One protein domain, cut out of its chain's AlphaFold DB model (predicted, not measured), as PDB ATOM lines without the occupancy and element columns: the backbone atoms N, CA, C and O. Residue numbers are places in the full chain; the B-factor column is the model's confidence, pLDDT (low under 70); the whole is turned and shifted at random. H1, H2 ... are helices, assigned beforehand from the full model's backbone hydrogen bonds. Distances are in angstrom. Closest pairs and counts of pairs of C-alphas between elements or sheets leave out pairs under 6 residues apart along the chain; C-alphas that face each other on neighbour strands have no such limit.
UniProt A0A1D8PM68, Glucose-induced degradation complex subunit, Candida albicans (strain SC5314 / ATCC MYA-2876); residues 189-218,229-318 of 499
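This is residues 189 to 218 and 229 to 318 of the 499 residues of the protein "Glucose-induced degradation complex subunit" of Candida albicans (strain SC5314 / ATCC MYA-2876) (UniProt A0A1D8PM68). One long helix, H2, runs through the middle, with H3 and H5 packed nearly along it on one side and the long H7 slanting along its first part on the other side. The last residues, 311 to 318, stick out past the body as an arm that adds to the length; short H1 stands at the beginning of H2, and short H6 crosses H5. The printed part has 120 residues with seven named helices, H1 to H7 in order, and no named strand; the class is all helix. It is only just loose, close to compact, with a radius of gyration of the C-alphas of 16.6 A, and spans 59 by 27 by 25 A.

H1, residues 189 to 193, and H2, residues 195 to 218, only just touch, and only at the corner, with 3 pairs of C-alphas within 8 A; the closest are those of Leu 191 and His 198, 5.5 A. H2 is the hub, touching four other helices. With residues 202 to 213 it touches H3, residues 229 to 244, at a shallow tilt of 4 degrees, opposite ways; the closest C-alphas are those of Leu 202 and Asn 244, 7.3 A. H4, residues 246 to 249, meets H3 only through their link. H5, residues 253 to 267, touches H4 only at the corner, the closest C-alphas being those of Val 249 and Leu 255, 5.3 A. H5 and H2 touch at a shallow tilt of 5 degrees, the same way, with the C-alphas of Val 207 and Thr 262 closest at 7.1 A. H3 and H5 are near each other. H6, residues 285 to 290, touches H5 about perpendicular, at 84 degrees; the C-alphas of Leu 265 and Leu 287 are closest at 7.0 A. H7, residues 293 to 314, touches H2 with residues 295 to 303, at a shallow tilt of 30 degrees, opposite ways; the C-alphas of Leu 201 and Cys 299 are closest at 6.8 A. H7 is apart from H5. Every O i to N i+4 pair is within hydrogen-bond range in H1, H3, H6 and H7, against 19 of 20 in H2 and 8 of 11 in H5; H4 is too short for such a pair.

H1 begins at C-alpha 189, (4.574, 55.433, -45.521). H2 is 35.2 A long, H3 22.2 A, H5 21.1 A and H7 32.5 A. H7 ends at C-alpha 314, (7.404, 66.059, -49.675).

The C-alphas of Thr 273 and Val 318 are the two farthest apart, 59.1 A. Residues 219 to 228 are not printed, and C-alphas 218 and 229 are 12.6 A apart across this cut. The link from H5 to H6, 17 residues, is long. The mean pLDDT of the printed part is 73.9; residues under 70 include 269 to 284 and 311 to 318.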
ATOM      1  N   MET A 189       4.209  55.659 -44.121       72.86
ATOM      2  CA  MET A 189       4.574  55.433 -45.521       72.86
ATOM      3  C   MET A 189       5.920  54.700 -45.703       72.86
ATOM      4  O   MET A 189       6.108  54.006 -46.696       72.86
ATOM      5  N   ILE A 190       6.870  54.811 -44.761       75.32
ATOM      6  CA  ILE A 190       8.248  54.302 -44.954       75.32
ATOM      7  C   ILE A 190       8.287  52.781 -45.063       75.32
ATOM      8  O   ILE A 190       9.003  52.231 -45.902       75.32
ATOM      9  N   LEU A 191       7.560  52.106 -44.173       72.90
ATOM     10  CA  LEU A 191       7.598  50.648 -44.080       72.90
ATOM     11  C   LEU A 191       6.840  49.986 -45.232       72.90
ATOM     12  O   LEU A 191       7.241  48.906 -45.664       72.90
ATOM     13  N   ASP A 192       5.806  50.657 -45.742       70.88
ATOM     14  CA  ASP A 192       5.003  50.182 -46.868       70.88
ATOM     15  C   ASP A 192       5.717  50.409 -48.206       70.88
ATOM     16  O   ASP A 192       5.728  49.525 -49.063       70.88
ATOM     17  N   LEU A 193       6.386  51.558 -48.370       71.69
ATOM     18  CA  LEU A 193       7.174  51.859 -49.569       71.69
ATOM     19  C   LEU A 193       8.429  50.988 -49.677       71.69
ATOM     20  O   LEU A 193       8.818  50.593 -50.775       71.69
ATOM     21  N   ASN A 194       9.088  50.696 -48.552       75.73
ATOM     22  CA  ASN A 194      10.351  49.966 -48.542       75.73
ATOM     23  C   ASN A 194      10.215  48.590 -47.875       75.73
ATOM     24  O   ASN A 194      10.610  48.368 -46.724       75.73
ATOM     25  N   ASN A 195       9.723  47.631 -48.661       76.87
ATOM     26  CA  ASN A 195       9.602  46.232 -48.247       76.87
ATOM     27  C   ASN A 195      10.931  45.619 -47.775       76.87
ATOM     28  O   ASN A 195      10.927  44.809 -46.844       76.87
ATOM     29  N   LEU A 196      12.059  46.018 -48.374       78.77
ATOM     30  CA  LEU A 196      13.388  45.521 -48.016       78.77
ATOM     31  C   LEU A 196      13.846  46.052 -46.654       78.77
ATOM     32  O   LEU A 196      14.380  45.295 -45.845       78.77
ATOM     33  N   LEU A 197      13.611  47.336 -46.373       83.05
ATOM     34  CA  LEU A 197      13.914  47.938 -45.073       83.05
ATOM     35  C   LEU A 197      13.112  47.262 -43.966       83.05
ATOM     36  O   LEU A 197      13.669  46.893 -42.932       83.05
ATOM     37  N   HIS A 198      11.819  47.047 -44.209       82.76
ATOM     38  CA  HIS A 198      10.971  46.336 -43.268       82.76
ATOM     39  C   HIS A 198      11.462  44.896 -43.047       82.76
ATOM     40  O   HIS A 198      11.562  44.457 -41.904       82.76
ATOM     41  N   PHE A 199      11.861  44.179 -44.106       84.42
ATOM     42  CA  PHE A 199      12.474  42.855 -43.970       84.42
ATOM     43  C   PHE A 199      13.759  42.886 -43.129       84.42
ATOM     44  O   PHE A 199      13.914  42.064 -42.229       84.42
ATOM     45  N   LYS A 200      14.658  43.852 -43.362       84.01
ATOM     46  CA  LYS A 200      15.900  43.990 -42.582       84.01
ATOM     47  C   LYS A 200      15.616  44.276 -41.104       84.01
ATOM     48  O   LYS A 200      16.267  43.684 -40.247       84.01
ATOM     49  N   LEU A 201      14.615  45.104 -40.793       85.83
ATOM     50  CA  LEU A 201      14.171  45.337 -39.414       85.83
ATOM     51  C   LEU A 201      13.592  44.069 -38.773       85.83
ATOM     52  O   LEU A 201      13.927  43.754 -37.635       85.83
ATOM     53  N   LEU A 202      12.771  43.305 -39.496       86.15
ATOM     54  CA  LEU A 202      12.230  42.038 -38.997       86.15
ATOM     55  C   LEU A 202      13.321  40.983 -38.778       86.15
ATOM     56  O   LEU A 202      13.298  40.278 -37.770       86.15
ATOM     57  N   ARG A 203      14.297  40.897 -39.690       85.77
ATOM     58  CA  ARG A 203      15.474  40.033 -39.548       85.77
ATOM     59  C   ARG A 203      16.291  40.432 -38.321       85.77
ATOM     60  O   ARG A 203      16.671  39.563 -37.545       85.77
ATOM     61  N   LEU A 204      16.508  41.730 -38.106       86.33
ATOM     62  CA  LEU A 204      17.188  42.222 -36.910       86.33
ATOM     63  C   LEU A 204      16.395  41.890 -35.636       86.33
ATOM     64  O   LEU A 204      16.983  41.430 -34.664       86.33
ATOM     65  N   ASN A 205      15.067  42.035 -35.651       87.27
ATOM     66  CA  ASN A 205      14.213  41.636 -34.528       87.27
ATOM     67  C   ASN A 205      14.340  40.134 -34.225       87.27
ATOM     68  O   ASN A 205      14.455  39.755 -33.065       87.27
ATOM     69  N   LEU A 206      14.385  39.286 -35.257       86.33
ATOM     70  CA  LEU A 206      14.620  37.850 -35.103       86.33
ATOM     71  C   LEU A 206      15.977  37.567 -34.437       86.33
ATOM     72  O   LEU A 206      16.045  36.781 -33.493       86.33
ATOM     73  N   VAL A 207      17.046  38.239 -34.872       85.09
ATOM     74  CA  VAL A 207      18.379  38.116 -34.257       85.09
ATOM     75  C   VAL A 207      18.367  38.571 -32.796       85.09
ATOM     76  O   VAL A 207      18.942  37.890 -31.948       85.09
ATOM     77  N   GLU A 208      17.686  39.671 -32.474       84.25
ATOM     78  CA  GLU A 208      17.567  40.167 -31.097       84.25
ATOM     79  C   GLU A 208      16.735  39.231 -30.208       84.25
ATOM     80  O   GLU A 208      17.103  39.002 -29.058       84.25
ATOM     81  N   MET A 209      15.683  38.594 -30.735       82.76
ATOM     82  CA  MET A 209      14.961  37.542 -30.009       82.76
ATOM     83  C   MET A 209      15.871  36.339 -29.709       82.76
ATOM     84  O   MET A 209      15.877  35.834 -28.585       82.76
ATOM     85  N   ILE A 210      16.675  35.910 -30.691       81.39
ATOM     86  CA  ILE A 210      17.659  34.825 -30.537       81.39
ATOM     87  C   ILE A 210      18.730  35.195 -29.511       81.39
ATOM     88  O   ILE A 210      19.069  34.378 -28.652       81.39
ATOM     89  N   ARG A 211      19.233  36.431 -29.568       79.39
ATOM     90  CA  ARG A 211      20.179  36.988 -28.603       79.39
ATOM     91  C   ARG A 211      19.568  36.970 -27.202       79.39
ATOM     92  O   ARG A 211      20.097  36.289 -26.332       79.39
ATOM     93  N   ASN A 212      18.430  37.624 -26.990       79.38
ATOM     94  CA  ASN A 212      17.802  37.740 -25.672       79.38
ATOM     95  C   ASN A 212      17.516  36.381 -25.034       79.38
ATOM     96  O   ASN A 212      17.820  36.198 -23.861       79.38
ATOM     97  N   HIS A 213      17.012  35.407 -25.795       75.10
ATOM     98  CA  HIS A 213      16.784  34.068 -25.259       75.10
ATOM     99  C   HIS A 213      18.090  33.393 -24.831       75.10
ATOM    100  O   HIS A 213      18.216  32.959 -23.690       75.10
ATOM    101  N   LYS A 214      19.109  33.383 -25.701       71.44
ATOM    102  CA  LYS A 214      20.407  32.758 -25.395       71.44
ATOM    103  C   LYS A 214      21.147  33.449 -24.243       71.44
ATOM    104  O   LYS A 214      21.898  32.796 -23.525       71.44
ATOM    105  N   PHE A 215      20.934  34.751 -24.041       66.57
ATOM    106  CA  PHE A 215      21.462  35.488 -22.892       66.57
ATOM    107  C   PHE A 215      20.637  35.283 -21.613       66.57
ATOM    108  O   PHE A 215      21.223  35.208 -20.538       66.57
ATOM    109  N   ASN A 216      19.311  35.158 -21.698       63.10
ATOM    110  CA  ASN A 216      18.452  35.012 -20.521       63.10
ATOM    111  C   ASN A 216      18.498  33.595 -19.927       63.10
ATOM    112  O   ASN A 216      18.482  33.446 -18.706       63.10
ATOM    113  N   THR A 217      18.690  32.560 -20.757       58.26
ATOM    114  CA  THR A 217      18.959  31.190 -20.279       58.26
ATOM    115  C   THR A 217      20.209  31.124 -19.382       58.26
ATOM    116  O   THR A 217      20.314  30.230 -18.548       58.26
ATOM    117  N   LYS A 218      21.126  32.110 -19.456       54.22
ATOM    118  CA  LYS A 218      22.289  32.210 -18.551       54.22
ATOM    119  C   LYS A 218      21.894  32.372 -17.071       54.22
ATOM    120  O   LYS A 218      22.694  32.018 -16.210       54.22
ATOM    121  N   ASP A 229      10.986  25.780 -21.844       69.31
ATOM    122  CA  ASP A 229      11.395  27.132 -22.240       69.31
ATOM    123  C   ASP A 229      11.965  27.153 -23.670       69.31
ATOM    124  O   ASP A 229      11.564  27.969 -24.500       69.31
ATOM    125  N   GLU A 230      12.824  26.184 -24.016       72.18
ATOM    126  CA  GLU A 230      13.379  26.066 -25.373       72.18
ATOM    127  C   GLU A 230      12.309  25.770 -26.436       72.18
ATOM    128  O   GLU A 230      12.390  26.269 -27.564       72.18
ATOM    129  N   ARG A 231      11.298  24.958 -26.101       76.15
ATOM    130  CA  ARG A 231      10.204  24.618 -27.027       76.15
ATOM    131  C   ARG A 231       9.252  25.787 -27.225       76.15
ATOM    132  O   ARG A 231       8.837  26.028 -28.359       76.15
ATOM    133  N   GLU A 232       8.917  26.501 -26.155       79.55
ATOM    134  CA  GLU A 232       8.078  27.698 -26.213       79.55
ATOM    135  C   GLU A 232       8.782  28.819 -26.984       79.55
ATOM    136  O   GLU A 232       8.183  29.455 -27.858       79.55
ATOM    137  N   PHE A 233      10.084  28.995 -26.755       80.45
ATOM    138  CA  PHE A 233      10.903  29.918 -27.528       80.45
ATOM    139  C   PHE A 233      10.935  29.553 -29.013       80.45
ATOM    140  O   PHE A 233      10.674  30.406 -29.865       80.45
ATOM    141  N   LEU A 234      11.194  28.283 -29.342       81.68
ATOM    142  CA  LEU A 234      11.203  27.826 -30.730       81.68
ATOM    143  C   LEU A 234       9.836  28.038 -31.395       81.68
ATOM    144  O   LEU A 234       9.779  28.522 -32.525       81.68
ATOM    145  N   ALA A 235       8.741  27.733 -30.696       83.11
ATOM    146  CA  ALA A 235       7.388  27.979 -31.188       83.11
ATOM    147  C   ALA A 235       7.137  29.476 -31.432       83.11
ATOM    148  O   ALA A 235       6.591  29.842 -32.472       83.11
ATOM    149  N   THR A 236       7.594  30.344 -30.527       84.60
ATOM    150  CA  THR A 236       7.472  31.804 -30.658       84.60
ATOM    151  C   THR A 236       8.235  32.325 -31.874       84.60
ATOM    152  O   THR A 236       7.694  33.111 -32.655       84.60
ATOM    153  N   ILE A 237       9.468  31.857 -32.083       85.06
ATOM    154  CA  ILE A 237      10.294  32.229 -33.237       85.06
ATOM    155  C   ILE A 237       9.666  31.745 -34.545       85.06
ATOM    156  O   ILE A 237       9.547  32.519 -35.494       85.06
ATOM    157  N   LEU A 238       9.229  30.484 -34.597       82.70
ATOM    158  CA  LEU A 238       8.591  29.925 -35.788       82.70
ATOM    159  C   LEU A 238       7.293  30.662 -36.123       82.70
ATOM    160  O   LEU A 238       7.046  30.946 -37.295       82.70
ATOM    161  N   ASN A 239       6.500  31.029 -35.114       85.66
ATOM    162  CA  ASN A 239       5.296  31.823 -35.325       85.66
ATOM    163  C   ASN A 239       5.632  33.236 -35.830       85.66
ATOM    164  O   ASN A 239       5.022  33.711 -36.783       85.66
ATOM    165  N   PHE A 240       6.661  33.880 -35.266       83.08
ATOM    166  CA  PHE A 240       7.123  35.195 -35.721       83.08
ATOM    167  C   PHE A 240       7.577  35.180 -37.188       83.08
ATOM    168  O   PHE A 240       7.175  36.049 -37.967       83.08
ATOM    169  N   VAL A 241       8.374  34.177 -37.574       83.83
ATOM    170  CA  VAL A 241       8.830  33.983 -38.960       83.83
ATOM    171  C   VAL A 241       7.648  33.720 -39.889       83.83
ATOM    172  O   VAL A 241       7.595  34.287 -40.984       83.83
ATOM    173  N   ARG A 242       6.677  32.917 -39.436       79.24
ATOM    174  CA  ARG A 242       5.472  32.592 -40.201       79.24
ATOM    175  C   ARG A 242       4.621  33.819 -40.511       79.24
ATOM    176  O   ARG A 242       4.237  34.016 -41.662       79.24
ATOM    177  N   GLU A 243       4.362  34.635 -39.498       80.64
ATOM    178  CA  GLU A 243       3.517  35.829 -39.588       80.64
ATOM    179  C   GLU A 243       4.182  36.943 -40.412       80.64
ATOM    180  O   GLU A 243       3.551  37.543 -41.282       80.64
ATOM    181  N   ASN A 244       5.470  37.212 -40.168       75.21
ATOM    182  CA  ASN A 244       6.102  38.448 -40.636       75.21
ATOM    183  C   ASN A 244       7.030  38.262 -41.849       75.21
ATOM    184  O   ASN A 244       7.150  39.173 -42.671       75.21
ATOM    185  N   LEU A 245       7.707  37.111 -41.979       77.40
ATOM    186  CA  LEU A 245       8.774  36.934 -42.974       77.40
ATOM    187  C   LEU A 245       8.337  36.127 -44.204       77.40
ATOM    188  O   LEU A 245       8.780  36.457 -45.304       77.40
ATOM    189  N   ILE A 246       7.448  35.131 -44.070       71.79
ATOM    190  CA  ILE A 246       7.048  34.256 -45.196       71.79
ATOM    191  C   ILE A 246       6.579  35.061 -46.413       71.79
ATOM    192  O   ILE A 246       7.040  34.820 -47.527       71.79
ATOM    193  N   ASN A 247       5.699  36.043 -46.197       71.87
ATOM    194  CA  ASN A 247       5.104  36.822 -47.289       71.87
ATOM    195  C   ASN A 247       6.136  37.673 -48.045       71.87
ATOM    196  O   ASN A 247       5.921  38.012 -49.203       71.87
ATOM    197  N   LYS A 248       7.250  38.034 -47.395       70.89
ATOM    198  CA  LYS A 248       8.285  38.906 -47.971       70.89
ATOM    199  C   LYS A 248       9.414  38.112 -48.623       70.89
ATOM    200  O   LYS A 248      10.041  38.599 -49.555       70.89
ATOM    201  N   VAL A 249       9.663  36.894 -48.146       70.38
ATOM    202  CA  VAL A 249      10.791  36.061 -48.580       70.38
ATOM    203  C   VAL A 249      10.486  35.262 -49.847       70.38
ATOM    204  O   VAL A 249      11.403  34.989 -50.616       70.38
ATOM    205  N   PHE A 250       9.219  34.928 -50.107       68.04
ATOM    206  CA  PHE A 250       8.840  34.094 -51.257       68.04
ATOM    207  C   PHE A 250       9.296  34.676 -52.608       68.04
ATOM    208  O   PHE A 250       9.760  33.937 -53.470       68.04
ATOM    209  N   ASN A 251       9.259  36.004 -52.756       70.76
ATOM    210  CA  ASN A 251       9.544  36.686 -54.022       70.76
ATOM    211  C   ASN A 251      11.040  36.938 -54.277       70.76
ATOM    212  O   ASN A 251      11.400  37.484 -55.317       70.76
ATOM    213  N   SER A 252      11.933  36.608 -53.335       76.14
ATOM    214  CA  SER A 252      13.360  36.899 -53.490       76.14
ATOM    215  C   SER A 252      14.247  35.819 -52.886       76.14
ATOM    216  O   SER A 252      14.342  35.654 -51.670       76.14
ATOM    217  N   PHE A 253      15.000  35.151 -53.760       76.50
ATOM    218  CA  PHE A 253      16.007  34.167 -53.368       76.50
ATOM    219  C   PHE A 253      17.092  34.759 -52.450       76.50
ATOM    220  O   PHE A 253      17.562  34.087 -51.535       76.50
ATOM    221  N   LYS A 254      17.448  36.042 -52.629       77.87
ATOM    222  CA  LYS A 254      18.421  36.724 -51.760       77.87
ATOM    223  C   LYS A 254      17.899  36.841 -50.319       77.87
ATOM    224  O   LYS A 254      18.621  36.512 -49.382       77.87
ATOM    225  N   LEU A 255      16.627  37.219 -50.137       80.56
ATOM    226  CA  LEU A 255      15.993  37.287 -48.809       80.56
ATOM    227  C   LEU A 255      15.827  35.900 -48.181       80.56
ATOM    228  O   LEU A 255      15.942  35.755 -46.964       80.56
ATOM    229  N   LEU A 256      15.605  34.877 -49.010       82.22
ATOM    230  CA  LEU A 256      15.539  33.487 -48.567       82.22
ATOM    231  C   LEU A 256      16.876  33.007 -48.005       82.22
ATOM    232  O   LEU A 256      16.896  32.443 -46.914       82.22
ATOM    233  N   LYS A 257      17.984  33.295 -48.696       81.60
ATOM    234  CA  LYS A 257      19.335  32.985 -48.211       81.60
ATOM    235  C   LYS A 257      19.628  33.700 -46.889       81.60
ATOM    236  O   LYS A 257      20.106  33.081 -45.944       81.60
ATOM    237  N   GLU A 258      19.279  34.985 -46.778       81.59
ATOM    238  CA  GLU A 258      19.426  35.740 -45.523       81.59
ATOM    239  C   GLU A 258      18.605  35.136 -44.365       81.59
ATOM    240  O   GLU A 258      19.075  35.092 -43.219       81.59
ATOM    241  N   LEU A 259      17.389  34.657 -44.651       84.95
ATOM    242  CA  LEU A 259      16.549  33.973 -43.670       84.95
ATOM    243  C   LEU A 259      17.125  32.608 -43.284       84.95
ATOM    244  O   LEU A 259      17.159  32.304 -42.097       84.95
ATOM    245  N   GLU A 260      17.603  31.805 -44.237       82.90
ATOM    246  CA  GLU A 260      18.240  30.509 -43.971       82.90
ATOM    247  C   GLU A 260      19.444  30.669 -43.042       82.90
ATOM    248  O   GLU A 260      19.535  29.976 -42.030       82.90
ATOM    249  N   ILE A 261      20.309  31.648 -43.322       82.15
ATOM    250  CA  ILE A 261      21.453  31.996 -42.470       82.15
ATOM    251  C   ILE A 261      20.968  32.369 -41.064       82.15
ATOM    252  O   ILE A 261      21.465  31.841 -40.071       82.15
ATOM    253  N   THR A 262      19.947  33.221 -40.953       83.64
ATOM    254  CA  THR A 262      19.414  33.632 -39.643       83.64
ATOM    255  C   THR A 262      18.745  32.471 -38.896       83.64
ATOM    256  O   THR A 262      18.886  32.364 -37.683       83.64
ATOM    257  N   MET A 263      18.064  31.563 -39.597       81.20
ATOM    258  CA  MET A 263      17.442  30.367 -39.018       81.20
ATOM    259  C   MET A 263      18.470  29.310 -38.629       81.20
ATOM    260  O   MET A 263      18.272  28.605 -37.640       81.20
ATOM    261  N   SER A 264      19.591  29.231 -39.347       80.94
ATOM    262  CA  SER A 264      20.699  28.348 -38.991       80.94
ATOM    263  C   SER A 264      21.236  28.659 -37.590       80.94
ATOM    264  O   SER A 264      21.603  27.728 -36.877       80.94
ATOM    265  N   LEU A 265      21.148  29.919 -37.126       76.61
ATOM    266  CA  LEU A 265      21.487  30.317 -35.751       76.61
ATOM    267  C   LEU A 265      20.710  29.543 -34.679       76.61
ATOM    268  O   LEU A 265      21.193  29.398 -33.555       76.61
ATOM    269  N   LEU A 266      19.505  29.059 -34.986       75.13
ATOM    270  CA  LEU A 266      18.715  28.257 -34.052       75.13
ATOM    271  C   LEU A 266      19.277  26.841 -33.899       75.13
ATOM    272  O   LEU A 266      19.133  26.242 -32.836       75.13
ATOM    273  N   CYS A 267      19.932  26.321 -34.938       72.82
ATOM    274  CA  CYS A 267      20.509  24.980 -34.955       72.82
ATOM    275  C   CYS A 267      21.827  24.893 -34.172       72.82
ATOM    276  O   CYS A 267      22.212  23.800 -33.750       72.82
ATOM    277  N   PHE A 268      22.514  26.020 -33.960       72.01
ATOM    278  CA  PHE A 268      23.742  26.058 -33.173       72.01
ATOM    279  C   PHE A 268      23.436  26.071 -31.673       72.01
ATOM    280  O   PHE A 268      22.655  26.885 -31.161       72.01
ATOM    281  N   LYS A 269      24.091  25.154 -30.956       63.78
ATOM    282  CA  LYS A 269      24.168  25.176 -29.497       63.78
ATOM    283  C   LYS A 269      25.275  26.141 -29.117       63.78
ATOM    284  O   LYS A 269      26.388  26.001 -29.605       63.78
ATOM    285  N   PHE A 270      24.944  27.118 -28.284       64.46
ATOM    286  CA  PHE A 270      25.904  28.118 -27.849       64.46
ATOM    287  C   PHE A 270      26.450  27.695 -26.500       64.46
ATOM    288  O   PHE A 270      25.673  27.314 -25.621       64.46
ATOM    289  N   ASP A 271      27.768  27.744 -26.346       55.03
ATOM    290  CA  ASP A 271      28.387  27.465 -25.056       55.03
ATOM    291  C   ASP A 271      28.004  28.594 -24.072       55.03
ATOM    292  O   ASP A 271      28.266  29.766 -24.368       55.03
ATOM    293  N   PRO A 272      27.359  28.288 -22.929       56.71
ATOM    294  CA  PRO A 272      26.924  29.290 -21.956       56.71
ATOM    295  C   PRO A 272      28.076  30.064 -21.296       56.71
ATOM    296  O   PRO A 272      27.823  31.070 -20.634       56.71
ATOM    297  N   THR A 273      29.326  29.626 -21.463       51.90
ATOM    298  CA  THR A 273      30.498  30.222 -20.800       51.90
ATOM    299  C   THR A 273      30.983  31.533 -21.418       51.90
ATOM    300  O   THR A 273      31.758  32.247 -20.785       51.90
ATOM    301  N   ILE A 274      30.529  31.883 -22.624       59.44
ATOM    302  CA  ILE A 274      31.056  33.039 -23.356       59.44
ATOM    303  C   ILE A 274      30.084  34.224 -23.242       59.44
ATOM    304  O   ILE A 274      28.909  34.151 -23.620       59.44
ATOM    305  N   GLU A 275      30.564  35.339 -22.683       56.94
ATOM    306  CA  GLU A 275      29.775  36.564 -22.499       56.94
ATOM    307  C   GLU A 275      29.394  37.197 -23.841       56.94
ATOM    308  O   GLU A 275      28.235  37.563 -24.022       56.94
ATOM    309  N   ASN A 276      30.308  37.218 -24.815       56.85
ATOM    310  CA  ASN A 276      30.051  37.718 -26.162       56.85
ATOM    311  C   ASN A 276      29.839  36.566 -27.147       56.85
ATOM    312  O   ASN A 276      30.732  35.769 -27.405       56.85
ATOM    313  N   LEU A 277      28.662  36.513 -27.777       58.13
ATOM    314  CA  LEU A 277      28.346  35.506 -28.800       58.13
ATOM    315  C   LEU A 277      29.305  35.528 -30.008       58.13
ATOM    316  O   LEU A 277      29.387  34.546 -30.740       58.13
ATOM    317  N   GLN A 278      30.033  36.630 -30.200       56.98
ATOM    318  CA  GLN A 278      31.043  36.799 -31.248       56.98
ATOM    319  C   GLN A 278      32.268  35.893 -31.035       56.98
ATOM    320  O   GLN A 278      32.857  35.422 -32.008       56.98
ATOM    321  N   ASP A 279      32.591  35.573 -29.779       56.67
ATOM    322  CA  ASP A 279      33.792  34.813 -29.409       56.67
ATOM    323  C   ASP A 279      33.549  33.295 -29.374       56.67
ATOM    324  O   ASP A 279      34.417  32.518 -28.978       56.67
ATOM    325  N   GLN A 280      32.370  32.840 -29.808       59.38
ATOM    326  CA  GLN A 280      32.067  31.416 -29.929       59.38
ATOM    327  C   GLN A 280      32.933  30.800 -31.035       59.38
ATOM    328  O   GLN A 280      32.830  31.167 -32.208       59.38
ATOM    329  N   ALA A 281      33.809  29.866 -30.659       55.36
ATOM    330  CA  ALA A 281      34.733  29.204 -31.580       55.36
ATOM    331  C   ALA A 281      34.001  28.407 -32.675       55.36
ATOM    332  O   ALA A 281      34.461  28.365 -33.812       55.36
ATOM    333  N   ASP A 282      32.825  27.867 -32.352       60.76
ATOM    334  CA  ASP A 282      32.082  26.944 -33.218       60.76
ATOM    335  C   ASP A 282      31.160  27.640 -34.233       60.76
ATOM    336  O   ASP A 282      30.417  26.973 -34.958       60.76
ATOM    337  N   LEU A 283      31.170  28.977 -34.284       64.90
ATOM    338  CA  LEU A 283      30.259  29.747 -35.121       64.90
ATOM    339  C   LEU A 283      30.953  30.250 -36.409       64.90
ATOM    340  O   LEU A 283      31.935  30.994 -36.308       64.90
ATOM    341  N   PRO A 284      30.439  29.905 -37.607       69.70
ATOM    342  CA  PRO A 284      30.872  30.473 -38.886       69.70
ATOM    343  C   PRO A 284      30.926  32.009 -38.897       69.70
ATOM    344  O   PRO A 284      30.137  32.679 -38.219       69.70
ATOM    345  N   VAL A 285      31.846  32.580 -39.681       70.45
ATOM    346  CA  VAL A 285      32.115  34.034 -39.727       70.45
ATOM    347  C   VAL A 285      30.866  34.825 -40.126       70.45
ATOM    348  O   VAL A 285      30.599  35.891 -39.569       70.45
ATOM    349  N   GLU A 286      30.040  34.282 -41.017       69.07
ATOM    350  CA  GLU A 286      28.793  34.896 -41.487       69.07
ATOM    351  C   GLU A 286      27.770  35.040 -40.353       69.07
ATOM    352  O   GLU A 286      27.029  36.022 -40.273       69.07
ATOM    353  N   LEU A 287      27.754  34.067 -39.442       70.01
ATOM    354  CA  LEU A 287      26.871  34.054 -38.282       70.01
ATOM    355  C   LEU A 287      27.415  34.937 -37.154       70.01
ATOM    356  O   LEU A 287      26.628  35.559 -36.440       70.01
ATOM    357  N   LYS A 288      28.743  35.076 -37.042       68.62
ATOM    358  CA  LYS A 288      29.377  36.067 -36.155       68.62
ATOM    359  C   LYS A 288      29.044  37.497 -36.578       68.62
ATOM    360  O   LYS A 288      28.629  38.282 -35.727       68.62
ATOM    361  N   LYS A 289      29.126  37.805 -37.883       75.47
ATOM    362  CA  LYS A 289      28.733  39.111 -38.452       75.47
ATOM    363  C   LYS A 289      27.277  39.462 -38.121       75.47
ATOM    364  O   LYS A 289      26.963  40.614 -37.846       75.47
ATOM    365  N   LEU A 290      26.386  38.469 -38.083       73.31
ATOM    366  CA  LEU A 290      24.968  38.678 -37.779       73.31
ATOM    367  C   LEU A 290      24.712  39.099 -36.319       73.31
ATOM    368  O   LEU A 290      23.746  39.810 -36.056       73.31
ATOM    369  N   PHE A 291      25.585  38.711 -35.382       67.34
ATOM    370  CA  PHE A 291      25.560  39.200 -33.997       67.34
ATOM    371  C   PHE A 291      26.383  40.470 -33.790       67.34
ATOM    372  O   PHE A 291      26.496  40.945 -32.657       67.34
ATOM    373  N   ASP A 292      26.978  41.047 -34.825       70.02
ATOM    374  CA  ASP A 292      27.708  42.282 -34.633       70.02
ATOM    375  C   ASP A 292      26.747  43.452 -34.353       70.02
ATOM    376  O   ASP A 292      25.676  43.585 -34.952       70.02
ATOM    377  N   LEU A 293      27.117  44.301 -33.392       72.13
ATOM    378  CA  LEU A 293      26.377  45.521 -33.070       72.13
ATOM    379  C   LEU A 293      26.341  46.474 -34.278       72.13
ATOM    380  O   LEU A 293      25.416  47.282 -34.400       72.13
ATOM    381  N   SER A 294      27.300  46.329 -35.201       75.21
ATOM    382  CA  SER A 294      27.334  47.043 -36.478       75.21
ATOM    383  C   SER A 294      26.043  46.884 -37.285       75.21
ATOM    384  O   SER A 294      25.585  47.867 -37.872       75.21
ATOM    385  N   LEU A 295      25.376  45.722 -37.236       78.96
ATOM    386  CA  LEU A 295      24.120  45.518 -37.956       78.96
ATOM    387  C   LEU A 295      22.995  46.417 -37.418       78.96
ATOM    388  O   LEU A 295      22.211  46.956 -38.202       78.96
ATOM    389  N   ARG A 296      22.947  46.665 -36.097       83.14
ATOM    390  CA  ARG A 296      21.979  47.616 -35.510       83.14
ATOM    391  C   ARG A 296      22.205  49.022 -36.060       83.14
ATOM    392  O   ARG A 296      21.249  49.711 -36.415       83.14
ATOM    393  N   TYR A 297      23.469  49.427 -36.167       83.04
ATOM    394  CA  TYR A 297      23.837  50.737 -36.696       83.04
ATOM    395  C   TYR A 297      23.529  50.867 -38.193       83.04
ATOM    396  O   TYR A 297      22.934  51.862 -38.609       83.04
ATOM    397  N   GLN A 298      23.848  49.850 -38.997       82.26
ATOM    398  CA  GLN A 298      23.520  49.820 -40.426       82.26
ATOM    399  C   GLN A 298      22.009  49.913 -40.664       82.26
ATOM    400  O   GLN A 298      21.560  50.743 -41.458       82.26
ATOM    401  N   CYS A 299      21.211  49.125 -39.937       83.78
ATOM    402  CA  CYS A 299      19.753  49.210 -40.013       83.78
ATOM    403  C   CYS A 299      19.249  50.606 -39.631       83.78
ATOM    404  O   CYS A 299      18.422  51.163 -40.352       83.78
ATOM    405  N   TYR A 300      19.777  51.206 -38.558       85.27
ATOM    406  CA  TYR A 300      19.438  52.581 -38.191       85.27
ATOM    407  C   TYR A 300      19.777  53.579 -39.306       85.27
ATOM    408  O   TYR A 300      18.925  54.397 -39.647       85.27
ATOM    409  N   ARG A 301      20.968  53.504 -39.918       83.83
ATOM    410  CA  ARG A 301      21.346  54.406 -41.019       83.83
ATOM    411  C   ARG A 301      20.384  54.296 -42.196       83.83
ATOM    412  O   ARG A 301      19.988  55.319 -42.747       83.83
ATOM    413  N   LEU A 302      19.967  53.080 -42.551       83.99
ATOM    414  CA  LEU A 302      18.979  52.864 -43.609       83.99
ATOM    415  C   LEU A 302      17.619  53.477 -43.256       83.99
ATOM    416  O   LEU A 302      17.022  54.141 -44.102       83.99
ATOM    417  N   VAL A 303      17.155  53.311 -42.011       84.31
ATOM    418  CA  VAL A 303      15.920  53.950 -41.525       84.31
ATOM    419  C   VAL A 303      16.051  55.475 -41.552       84.31
ATOM    420  O   VAL A 303      15.179  56.149 -42.089       84.31
ATOM    421  N   ASN A 304      17.147  56.029 -41.034       85.43
ATOM    422  CA  ASN A 304      17.404  57.469 -40.998       85.43
ATOM    423  C   ASN A 304      17.431  58.074 -42.409       85.43
ATOM    424  O   ASN A 304      16.776  59.082 -42.666       85.43
ATOM    425  N   ASN A 305      18.113  57.407 -43.343       81.21
ATOM    426  CA  ASN A 305      18.146  57.799 -44.747       81.21
ATOM    427  C   ASN A 305      16.758  57.724 -45.394       81.21
ATOM    428  O   ASN A 305      16.404  58.612 -46.162       81.21
ATOM    429  N   ALA A 306      15.963  56.692 -45.094       81.29
ATOM    430  CA  ALA A 306      14.604  56.575 -45.616       81.29
ATOM    431  C   ALA A 306      13.689  57.691 -45.089       81.29
ATOM    432  O   ALA A 306      12.948  58.280 -45.873       81.29
ATOM    433  N   ILE A 307      13.794  58.033 -43.798       82.25
ATOM    434  CA  ILE A 307      13.051  59.151 -43.200       82.25
ATOM    435  C   ILE A 307      13.453  60.461 -43.880       82.25
ATOM    436  O   ILE A 307      12.597  61.175 -44.392       82.25
ATOM    437  N   LEU A 308      14.753  60.751 -43.968       76.96
ATOM    438  CA  LEU A 308      15.246  61.974 -44.606       76.96
ATOM    439  C   LEU A 308      14.840  62.084 -46.082       76.96
ATOM    440  O   LEU A 308      14.511  63.174 -46.544       76.96
ATOM    441  N   LYS A 309      14.829  60.970 -46.824       79.94
ATOM    442  CA  LYS A 309      14.372  60.943 -48.219       79.94
ATOM    443  C   LYS A 309      12.894  61.307 -48.349       79.94
ATOM    444  O   LYS A 309      12.573  62.078 -49.245       79.94
ATOM    445  N   LEU A 310      12.022  60.806 -47.468       73.59
ATOM    446  CA  LEU A 310      10.607  61.192 -47.490       73.59
ATOM    447  C   LEU A 310      10.429  62.685 -47.245       73.59
ATOM    448  O   LEU A 310       9.767  63.355 -48.030       73.59
ATOM    449  N   TYR A 311      11.090  63.216 -46.216       69.77
ATOM    450  CA  TYR A 311      10.993  64.638 -45.904       69.77
ATOM    451  C   TYR A 311      11.552  65.518 -47.014       69.77
ATOM    452  O   TYR A 311      10.970  66.550 -47.307       69.77
ATOM    453  N   ASN A 312      12.632  65.116 -47.683       65.82
ATOM    454  CA  ASN A 312      13.134  65.875 -48.828       65.82
ATOM    455  C   ASN A 312      12.164  65.840 -50.025       65.82
ATOM    456  O   ASN A 312      12.075  66.835 -50.742       65.82
ATOM    457  N   ASN A 313      11.438  64.734 -50.231       61.73
ATOM    458  CA  ASN A 313      10.541  64.555 -51.377       61.73
ATOM    459  C   ASN A 313       9.170  65.238 -51.189       61.73
ATOM    460  O   ASN A 313       8.594  65.746 -52.146       61.73
ATOM    461  N   GLU A 314       8.663  65.343 -49.954       55.36
ATOM    462  CA  GLU A 314       7.404  66.059 -49.675       55.36
ATOM    463  C   GLU A 314       7.459  67.553 -50.057       55.36
ATOM    464  O   GLU A 314       6.426  68.166 -50.329       55.36
ATOM    465  N   TYR A 315       8.654  68.150 -50.150       48.12
ATOM    466  CA  TYR A 315       8.813  69.554 -50.549       48.12
ATOM    467  C   TYR A 315       9.146  69.757 -52.034       48.12
ATOM    468  O   TYR A 315       9.060  70.892 -52.519       48.12
ATOM    469  N   THR A 316       9.481  68.703 -52.786       47.75
ATOM    470  CA  THR A 316       9.741  68.824 -54.231       47.75
ATOM    471  C   THR A 316       8.452  68.882 -55.055       47.75
ATOM    472  O   THR A 316       8.398  69.642 -56.024       47.75
ATOM    473  N   ASP A 317       7.376  68.216 -54.624       41.23
ATOM    474  CA  ASP A 317       6.109  68.178 -55.376       41.23
ATOM    475  C   ASP A 317       5.307  69.493 -55.341       41.23
ATOM    476  O   ASP A 317       4.533  69.783 -56.255       41.23
ATOM    477  N   VAL A 318       5.535  70.365 -54.352       44.42
ATOM    478  CA  VAL A 318       4.812  71.652 -54.245       44.42
ATOM    479  C   VAL A 318       5.371  72.719 -55.206       44.42
ATOM    480  O   VAL A 318       4.700  73.704 -55.505       44.42
TER     481      VAL A 318